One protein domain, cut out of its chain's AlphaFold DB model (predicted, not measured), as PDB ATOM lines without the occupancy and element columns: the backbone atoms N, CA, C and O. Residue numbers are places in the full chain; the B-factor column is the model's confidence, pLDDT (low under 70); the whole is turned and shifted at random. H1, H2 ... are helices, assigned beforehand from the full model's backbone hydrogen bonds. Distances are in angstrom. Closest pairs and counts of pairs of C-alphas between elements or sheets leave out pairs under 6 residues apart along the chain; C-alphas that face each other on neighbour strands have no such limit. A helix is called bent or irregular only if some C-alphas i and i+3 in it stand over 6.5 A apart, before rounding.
ATOM      1  N   ALA A 569     139.818 164.252 181.920       83.88
ATOM      2  CA  ALA A 569     140.539 163.964 180.686       83.88
ATOM      3  C   ALA A 569     141.758 163.059 180.947       83.88
ATOM      4  O   ALA A 569     141.893 162.022 180.296       83.88
ATOM      5  N   LYS A 570     142.582 163.359 181.958       89.00
ATOM      6  CA  LYS A 570     143.741 162.552 182.373       89.00
ATOM      7  C   LYS A 570     143.340 161.118 182.735       89.00
ATOM      8  O   LYS A 570     144.006 160.175 182.307       89.00
ATOM      9  N   ARG A 571     142.251 160.916 183.484       87.06
ATOM     10  CA  ARG A 571     141.738 159.575 183.819       87.06
ATOM     11  C   ARG A 571     141.279 158.832 182.570       87.06
ATOM     12  O   ARG A 571     141.647 157.669 182.402       87.06
ATOM     13  N   SER A 572     140.548 159.504 181.678       82.19
ATOM     14  CA  SER A 572     140.034 158.899 180.442       82.19
ATOM     15  C   SER A 572     141.157 158.374 179.539       82.19
ATOM     16  O   SER A 572     141.076 157.255 179.037       82.19
ATOM     17  N   VAL A 573     142.265 159.117 179.427       83.88
ATOM     18  CA  VAL A 573     143.438 158.718 178.629       83.88
ATOM     19  C   VAL A 573     144.436 157.862 179.406       83.88
ATOM     20  O   VAL A 573     145.531 157.597 178.910       83.88
ATOM     21  N   ARG A 574     144.100 157.438 180.634       90.12
ATOM     22  CA  ARG A 574     144.999 156.701 181.537       90.12
ATOM     23  C   ARG A 574     146.367 157.386 181.661       90.12
ATOM     24  O   ARG A 574     147.408 156.736 181.541       90.12
ATOM     25  N   TRP A 575     146.352 158.702 181.890       89.62
ATOM     26  CA  TRP A 575     147.510 159.601 181.838       89.62
ATOM     27  C   TRP A 575     148.721 159.095 182.611       89.62
ATOM     28  O   TRP A 575     149.837 159.191 182.121       89.62
ATOM     29  N   THR A 576     148.534 158.471 183.775       89.62
ATOM     30  CA  THR A 576     149.631 157.873 184.553       89.62
ATOM     31  C   THR A 576     150.511 156.932 183.720       89.62
ATOM     32  O   THR A 576     151.731 156.920 183.881       89.62
ATOM     33  N   TYR A 577     149.912 156.184 182.792       90.94
ATOM     34  CA  TYR A 577     150.611 155.249 181.911       90.94
ATOM     35  C   TYR A 577     150.964 155.881 180.563       90.94
ATOM     36  O   TYR A 577     152.065 155.675 180.050       90.94
ATOM     37  N   THR A 578     150.057 156.676 179.992       90.19
ATOM     38  CA  THR A 578     150.251 157.274 178.663       90.19
ATOM     39  C   THR A 578     151.171 158.488 178.679       90.19
ATOM     40  O   THR A 578     151.790 158.770 177.658       90.19
ATOM     41  N   ARG A 579     151.378 159.152 179.824       94.00
ATOM     42  CA  ARG A 579     152.243 160.336 179.959       94.00
ATOM     43  C   ARG A 579     153.639 160.100 179.412       94.00
ATOM     44  O   ARG A 579     154.126 160.934 178.662       94.00
ATOM     45  N   ARG A 580     154.286 158.979 179.754       94.88
ATOM     46  CA  ARG A 580     155.634 158.677 179.242       94.88
ATOM     47  C   ARG A 580     155.626 158.523 177.724       94.88
ATOM     48  O   ARG A 580     156.524 159.028 177.069       94.88
ATOM     49  N   VAL A 581     154.599 157.881 177.169       94.50
ATOM     50  CA  VAL A 581     154.445 157.723 175.716       94.50
ATOM     51  C   VAL A 581     154.218 159.077 175.049       94.50
ATOM     52  O   VAL A 581     154.917 159.399 174.098       94.50
ATOM     53  N   VAL A 582     153.312 159.903 175.577       93.19
ATOM     54  CA  VAL A 582     153.039 161.254 175.064       93.19
ATOM     55  C   VAL A 582     154.272 162.149 175.186       93.19
ATOM     56  O   VAL A 582     154.548 162.901 174.266       93.19
ATOM     57  N   GLN A 583     155.061 162.030 176.256       95.44
ATOM     58  CA  GLN A 583     156.338 162.735 176.404       95.44
ATOM     59  C   GLN A 583     157.361 162.307 175.348       95.44
ATOM     60  O   GLN A 583     157.991 163.163 174.736       95.44
ATOM     61  N   GLN A 584     157.508 161.002 175.103       96.25
ATOM     62  CA  GLN A 584     158.404 160.500 174.057       96.25
ATOM     63  C   GLN A 584     157.923 160.912 172.660       96.25
ATOM     64  O   GLN A 584     158.736 161.309 171.835       96.25
ATOM     65  N   LEU A 585     156.611 160.882 172.405       95.00
ATOM     66  CA  LEU A 585     156.022 161.364 171.155       95.00
ATOM     67  C   LEU A 585     156.207 162.870 170.985       95.00
ATOM     68  O   LEU A 585     156.591 163.297 169.910       95.00
ATOM     69  N   ALA A 586     155.980 163.671 172.023       95.12
ATOM     70  CA  ALA A 586     156.189 165.113 171.977       95.12
ATOM     71  C   ALA A 586     157.662 165.465 171.719       95.12
ATOM     72  O   ALA A 586     157.937 166.429 171.016       95.12
ATOM     73  N   TRP A 587     158.597 164.671 172.249       95.69
ATOM     74  CA  TRP A 587     160.030 164.863 172.028       95.69
ATOM     75  C   TRP A 587     160.486 164.418 170.629       95.69
ATOM     76  O   TRP A 587     161.207 165.153 169.962       95.69
ATOM     77  N   LEU A 588     160.062 163.236 170.167       96.56
ATOM     78  CA  LEU A 588     160.465 162.680 168.866       96.56
ATOM     79  C   LEU A 588     159.711 163.304 167.687       96.56
ATOM     80  O   LEU A 588     160.270 163.478 166.609       96.56
ATOM     81  N   LEU A 589     158.417 163.555 167.872       96.00
ATOM     82  CA  LEU A 589     157.455 163.941 166.843       96.00
ATOM     83  C   LEU A 589     156.449 164.958 167.423       96.00
ATOM     84  O   LEU A 589     155.255 164.655 167.523       96.00
ATOM     85  N   PRO A 590     156.888 166.177 167.796       92.81
ATOM     86  CA  PRO A 590     156.038 167.179 168.455       92.81
ATOM     87  C   PRO A 590     154.739 167.495 167.697       92.81
ATOM     88  O   PRO A 590     153.709 167.783 168.312       92.81
ATOM     89  N   HIS A 591     154.781 167.394 166.366       93.38
ATOM     90  CA  HIS A 591     153.672 167.687 165.456       93.38
ATOM     91  C   HIS A 591     152.828 166.461 165.082       93.38
ATOM     92  O   HIS A 591     151.842 166.593 164.346       93.38
ATOM     93  N   ALA A 592     153.170 165.265 165.578       93.75
ATOM     94  CA  ALA A 592     152.316 164.100 165.396       93.75
ATOM     95  C   ALA A 592     150.966 164.370 166.063       93.75
ATOM     96  O   ALA A 592     150.899 164.741 167.236       93.75
ATOM     97  N   ALA A 593     149.883 164.205 165.306       92.06
ATOM     98  CA  ALA A 593     148.553 164.217 165.889       92.06
ATOM     99  C   ALA A 593     148.438 163.001 166.814       92.06
ATOM    100  O   ALA A 593     148.589 161.858 166.372       92.06
ATOM    101  N   VAL A 594     148.165 163.238 168.095       90.00
ATOM    102  CA  VAL A 594     147.771 162.173 169.013       90.00
ATOM    103  C   VAL A 594     146.308 161.926 168.706       90.00
ATOM    104  O   VAL A 594     145.419 162.546 169.281       90.00
ATOM    105  N   SER A 595     146.070 161.105 167.679       70.06
ATOM    106  CA  SER A 595     144.717 160.739 167.282       70.06
ATOM    107  C   SER A 595     143.985 160.209 168.509       70.06
ATOM    108  O   SER A 595     144.448 159.269 169.159       70.06
ATOM    109  N   SER A 596     142.828 160.794 168.817       57.53
ATOM    110  CA  SER A 596     141.814 160.119 169.613       57.53
ATOM    111  C   SER A 596     141.256 158.996 168.741       57.53
ATOM    112  O   SER A 596     140.191 159.123 168.141       57.53
ATOM    113  N   SER A 597     142.002 157.901 168.610       42.53
ATOM    114  CA  SER A 597     141.665 156.732 167.791       42.53
ATOM    115  C   SER A 597     140.447 155.944 168.304       42.53
ATOM    116  O   SER A 597     140.239 154.795 167.926       42.53
ATOM    117  N   SER A 598     139.590 156.564 169.114       47.44
ATOM    118  CA  SER A 598     138.233 156.112 169.391       47.44
ATOM    119  C   SER A 598     137.236 156.911 168.550       47.44
ATOM    120  O   SER A 598     136.510 157.774 169.045       47.44
ATOM    121  N   SER A 599     137.113 156.537 167.276       53.00
ATOM    122  CA  SER A 599     135.931 156.834 166.446       53.00
ATOM    123  C   SER A 599     134.602 156.471 167.144       53.00
ATOM    124  O   SER A 599     133.540 156.990 166.806       53.00
ATOM    125  N   SER A 600     134.641 155.632 168.183       56.69
ATOM    126  CA  SER A 600     133.498 155.284 169.031       56.69
ATOM    127  C   SER A 600     133.097 156.342 170.071       56.69
ATOM    128  O   SER A 600     131.948 156.335 170.509       56.69
ATOM    129  N   SER A 601     133.995 157.241 170.492       55.25
ATOM    130  CA  SER A 601     133.655 158.321 171.434       55.25
ATOM    131  C   SER A 601     133.370 159.640 170.724       55.25
ATOM    132  O   SER A 601     132.474 160.360 171.167       55.25
ATOM    133  N   SER A 602     134.067 159.939 169.614       61.19
ATOM    134  CA  SER A 602     133.735 161.126 168.811       61.19
ATOM    135  C   SER A 602     132.332 160.990 168.233       61.19
ATOM    136  O   SER A 602     131.556 161.914 168.397       61.19
ATOM    137  N   SER A 603     131.930 159.810 167.746       66.25
ATOM    138  CA  SER A 603     130.560 159.583 167.256       66.25
ATOM    139  C   SER A 603     129.469 159.867 168.297       66.25
ATOM    140  O   SER A 603     128.403 160.354 167.932       66.25
ATOM    141  N   LYS A 604     129.712 159.636 169.597       69.75
ATOM    142  CA  LYS A 604     128.748 160.000 170.655       69.75
ATOM    143  C   LYS A 604     128.700 161.504 170.923       69.75
ATOM    144  O   LYS A 604     127.613 162.040 171.105       69.75
ATOM    145  N   ALA A 605     129.851 162.177 170.961       64.19
ATOM    146  CA  ALA A 605     129.899 163.629 171.140       64.19
ATOM    147  C   ALA A 605     129.348 164.369 169.905       64.19
ATOM    148  O   ALA A 605     128.571 165.308 170.039       64.19
ATOM    149  N   GLU A 606     129.678 163.882 168.710       69.44
ATOM    150  CA  GLU A 606     129.164 164.339 167.416       69.44
ATOM    151  C   GLU A 606     127.651 164.136 167.306       69.44
ATOM    152  O   GLU A 606     126.949 165.035 166.848       69.44
ATOM    153  N   ALA A 607     127.130 163.003 167.789       73.44
ATOM    154  CA  ALA A 607     125.690 162.771 167.861       73.44
ATOM    155  C   ALA A 607     124.991 163.701 168.861       73.44
ATOM    156  O   ALA A 607     123.825 164.037 168.661       73.44
ATOM    157  N   LYS A 608     125.684 164.123 169.929       70.38
ATOM    158  CA  LYS A 608     125.118 165.013 170.948       70.38
ATOM    159  C   LYS A 608     125.030 166.467 170.463       70.38
ATOM    160  O   LYS A 608     124.076 167.149 170.818       70.38
ATOM    161  N   PHE A 609     125.966 166.913 169.616       69.75
ATOM    162  CA  PHE A 609     126.044 168.306 169.144       69.75
ATOM    163  C   PHE A 609     126.179 168.419 167.615       69.75
ATOM    164  O   PHE A 609     127.187 168.917 167.102       69.75
ATOM    165  N   PRO A 610     125.155 168.005 166.848       72.31
ATOM    166  CA  PRO A 610     125.218 168.005 165.386       72.31
ATOM    167  C   PRO A 610     125.387 169.414 164.791       72.31
ATOM    168  O   PRO A 610     126.030 169.575 163.753       72.31
ATOM    169  N   SER A 611     124.844 170.444 165.448       67.69
ATOM    170  CA  SER A 611     124.985 171.845 165.028       67.69
ATOM    171  C   SER A 611     126.424 172.347 165.163       67.69
ATOM    172  O   SER A 611     126.926 173.019 164.262       67.69
ATOM    173  N   GLU A 612     127.102 171.985 166.254       69.06
ATOM    174  CA  GLU A 612     128.501 172.333 166.479       69.06
ATOM    175  C   GLU A 612     129.405 171.613 165.476       69.06
ATOM    176  O   GLU A 612     130.236 172.253 164.837       69.06
ATOM    177  N   LEU A 613     129.196 170.313 165.246       76.94
ATOM    178  CA  LEU A 613     129.946 169.568 164.233       76.94
ATOM    179  C   LEU A 613     129.779 170.179 162.838       76.94
ATOM    180  O   LEU A 613     130.767 170.414 162.144       76.94
ATOM    181  N   GLN A 614     128.541 170.475 162.429       76.38
ATOM    182  CA  GLN A 614     128.288 171.104 161.134       76.38
ATOM    183  C   GLN A 614     129.003 172.456 161.023       76.38
ATOM    184  O   GLN A 614     129.481 172.807 159.945       76.38
ATOM    185  N   GLN A 615     129.109 173.202 162.121       70.75
ATOM    186  CA  GLN A 615     129.867 174.446 162.152       70.75
ATOM    187  C   GLN A 615     131.375 174.207 162.013       70.75
ATOM    188  O   GLN A 615     131.997 174.847 161.169       70.75
ATOM    189  N   ARG A 616     131.952 173.264 162.767       77.50
ATOM    190  CA  ARG A 616     133.377 172.890 162.670       77.50
ATOM    191  C   ARG A 616     133.760 172.435 161.261       77.50
ATOM    192  O   ARG A 616     134.872 172.677 160.809       77.50
ATOM    193  N   LEU A 617     132.831 171.792 160.552       81.56
ATOM    194  CA  LEU A 617     133.019 171.375 159.162       81.56
ATOM    195  C   LEU A 617     132.933 172.540 158.161       81.56
ATOM    196  O   LEU A 617     133.532 172.457 157.092       81.56
ATOM    197  N   ARG A 618     132.192 173.611 158.479       77.62
ATOM    198  CA  ARG A 618     132.083 174.812 157.629       77.62
ATOM    199  C   ARG A 618     133.266 175.757 157.796       77.62
ATOM    200  O   ARG A 618     133.664 176.400 156.828       77.62
ATOM    201  N   ASP A 619     133.801 175.854 159.006       78.19
ATOM    202  CA  ASP A 619     134.957 176.690 159.292       78.19
ATOM    203  C   ASP A 619     136.238 176.029 158.759       78.19
ATOM    204  O   ASP A 619     136.771 175.079 159.332       78.19
ATOM    205  N   LYS A 620     136.748 176.551 157.638       80.44
ATOM    206  CA  LYS A 620     137.995 176.078 157.015       80.44
ATOM    207  C   LYS A 620     139.229 176.336 157.885       80.44
ATOM    208  O   LYS A 620     140.267 175.721 157.649       80.44
ATOM    209  N   LEU A 621     139.140 177.255 158.848       82.44
ATOM    210  CA  LEU A 621     140.221 177.571 159.777       82.44
ATOM    211  C   LEU A 621     140.182 176.713 161.041       82.44
ATOM    212  O   LEU A 621     141.183 176.672 161.765       82.44
ATOM    213  N   TYR A 622     139.076 176.000 161.273       83.56
ATOM    214  CA  TYR A 622     138.943 175.072 162.384       83.56
ATOM    215  C   TYR A 622     140.000 173.972 162.293       83.56
ATOM    216  O   TYR A 622     140.261 173.391 161.233       83.56
ATOM    217  N   ILE A 623     140.620 173.651 163.426       83.38
ATOM    218  CA  ILE A 623     141.640 172.604 163.477       83.38
ATOM    219  C   ILE A 623     140.933 171.245 163.445       83.38
ATOM    220  O   ILE A 623     140.553 170.695 164.473       83.38
ATOM    221  N   GLN A 624     140.765 170.689 162.243       82.69
ATOM    222  CA  GLN A 624     140.169 169.358 162.052       82.69
ATOM    223  C   GLN A 624     141.105 168.217 162.477       82.69
ATOM    224  O   GLN A 624     140.675 167.082 162.674       82.69
ATOM    225  N   GLN A 625     142.404 168.499 162.587       83.56
ATOM    226  CA  GLN A 625     143.394 167.505 162.987       83.56
ATOM    227  C   GLN A 625     143.351 167.307 164.507       83.56
ATOM    228  O   GLN A 625     143.142 168.254 165.261       83.56
ATOM    229  N   GLY A 626     143.568 166.072 164.963       85.00
ATOM    230  CA  GLY A 626     143.649 165.778 166.395       85.00
ATOM    231  C   GLY A 626     144.732 166.605 167.098       85.00
ATOM    232  O   GLY A 626     145.688 167.070 166.471       85.00
ATOM    233  N   THR A 627     144.595 166.760 168.417       90.56
ATOM    234  CA  THR A 627     145.554 167.485 169.258       90.56
ATOM    235  C   THR A 627     146.978 166.978 169.018       90.56
ATOM    236  O   THR A 627     147.244 165.774 169.051       90.56
ATOM    237  N   ARG A 628     147.914 167.896 168.766       93.75
ATOM    238  CA  ARG A 628     149.332 167.566 168.556       93.75
ATOM    239  C   ARG A 628     149.956 166.998 169.825       93.75
ATOM    240  O   ARG A 628     149.552 167.382 170.917       93.75
ATOM    241  N   ALA A 629     150.963 166.137 169.696       94.94
ATOM    242  CA  ALA A 629     151.622 165.504 170.838       94.94
ATOM    243  C   ALA A 629     152.199 166.518 171.827       94.94
ATOM    244  O   ALA A 629     151.943 166.395 173.027       94.94
ATOM    245  N   ASN A 630     152.902 167.545 171.336       95.50
ATOM    246  CA  ASN A 630     153.412 168.594 172.217       95.50
ATOM    247  C   ASN A 630     152.271 169.395 172.858       95.50
ATOM    248  O   ASN A 630     152.236 169.537 174.074       95.50
ATOM    249  N   THR A 631     151.277 169.824 172.076       94.44
ATOM    250  CA  THR A 631     150.103 170.539 172.602       94.44
ATOM    251  C   THR A 631     149.371 169.721 173.669       94.44
ATOM    252  O   THR A 631     149.073 170.239 174.737       94.44
ATOM    253  N   ALA A 632     149.145 168.424 173.447       94.00
ATOM    254  CA  ALA A 632     148.522 167.529 174.420       94.00
ATOM    255  C   ALA A 632     149.352 167.422 175.706       94.00
ATOM    256  O   ALA A 632     148.795 167.461 176.801       94.00
ATOM    257  N   LEU A 633     150.681 167.322 175.583       95.56
ATOM    258  CA  LEU A 633     151.586 167.318 176.729       95.56
ATOM    259  C   LEU A 633     151.502 168.628 177.521       95.56
ATOM    260  O   LEU A 633     151.437 168.584 178.749       95.56
ATOM    261  N   GLN A 634     151.489 169.769 176.832       95.50
ATOM    262  CA  GLN A 634     151.386 171.086 177.453       95.50
ATOM    263  C   GLN A 634     150.030 171.270 178.143       95.50
ATOM    264  O   GLN A 634     149.989 171.654 179.309       95.50
ATOM    265  N   LEU A 635     148.928 170.906 177.482       93.00
ATOM    266  CA  LEU A 635     147.582 170.966 178.051       93.00
ATOM    267  C   LEU A 635     147.458 170.084 179.298       93.00
ATOM    268  O   LEU A 635     147.134 170.573 180.375       93.00
ATOM    269  N   LEU A 636     147.797 168.797 179.200       91.94
ATOM    270  CA  LEU A 636     147.652 167.857 180.318       91.94
ATOM    271  C   LEU A 636     148.688 168.079 181.430       91.94
ATOM    272  O   LEU A 636     148.465 167.675 182.573       91.94
ATOM    273  N   GLY A 637     149.829 168.688 181.106       92.94
ATOM    274  CA  GLY A 637     150.911 168.966 182.045       92.94
ATOM    275  C   GLY A 637     150.824 170.327 182.734       92.94
ATOM    276  O   GLY A 637     151.369 170.465 183.828       92.94
ATOM    277  N   ARG A 638     150.177 171.326 182.116       95.62
ATOM    278  CA  ARG A 638     150.176 172.723 182.589       95.62
ATOM    279  C   ARG A 638     148.792 173.352 182.763       95.62
ATOM    280  O   ARG A 638     148.727 174.475 183.263       95.62
ATOM    281  N   ALA A 639     147.694 172.659 182.442       93.44
ATOM    282  CA  ALA A 639     146.337 173.173 182.678       93.44
ATOM    283  C   ALA A 639     146.097 173.600 184.141       93.44
ATOM    284  O   ALA A 639     145.433 174.598 184.391       93.44
ATOM    285  N   GLU A 640     146.721 172.918 185.102       95.00
ATOM    286  CA  GLU A 640     146.577 173.198 186.540       95.00
ATOM    287  C   GLU A 640     147.500 174.315 187.054       95.00
ATOM    288  O   GLU A 640     147.438 174.698 188.222       95.00
TER     289      GLU A 640
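What this domain is: This is residues 569 to 640 of the 811 residues of an uncharacterized protein of Eimeria brunetti (UniProt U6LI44). Two lobes of helices are joined by two unwound links: in one, H2 and H5 pack together at a steep angle with the short H1 close by, and in the other, H3 and H4 make a loose corner. Much of the second lobe sticks out, with residues 598 to 604, 607 to 612 and 617 to 623 standing free. The printed part has 72 residues with five named helices, H1 to H5 in chain order, and no named strand; its class is all helix. It is only just loose, close to compact, with a radius of gyration of the C-alphas of 13.7 A and spans of 36 by 25 by 24 A.

Where its parts are: Find C-alpha 575 at (147.510, 159.601, 181.838); from there H2, the longest helix, runs 18.6 A to residue 588. It is only just irregular: C-alphas 577 and 580 are 6.6 A apart. H5, residues 629 to 638, runs 13.9 A and ends at (150.176, 172.723, 182.589). H1 is residues 569 to 572. Look farther along for H3, residues 599 to 608, 14.3 A, and H4, residues 610 to 618, 12.4 A, beginning at (125.218, 168.005, 165.386).

How they stand to each other: Start at H2, which touches H5 at a steep tilt of 48 degrees, opposite ways; the closest C-alphas, of Ala 586 and Asn 630, are 4.5 A apart. H1 is close to H5 but not clearly touching, with the closest C-alphas, of Lys 570 and Leu 636, at 6.9 A. H3 and H4 are close but not clearly touching, closest at the C-alphas of Glu 606 and Leu 613, 6.2 A; their steep tilt of 69.9 degrees, opposite ways, is only just short of about perpendicular. H2 and H4 are apart, as are H3 and H5. In H4 and H5 every O i to N i+4 pair is within hydrogen-bond range; H2 has 8 of 10 and H3 has 5 of 6, while H1 is too short for such a pair.

The domain as a whole: The C-alphas farthest apart, of Leu 588 and Ser 611, are 36.8 A apart. The printed part has no cut and no long link. Mean pLDDT of the printed part is 82.7; look for values under 70 at residues 596 to 606, 609 and 611 to 612 of this model.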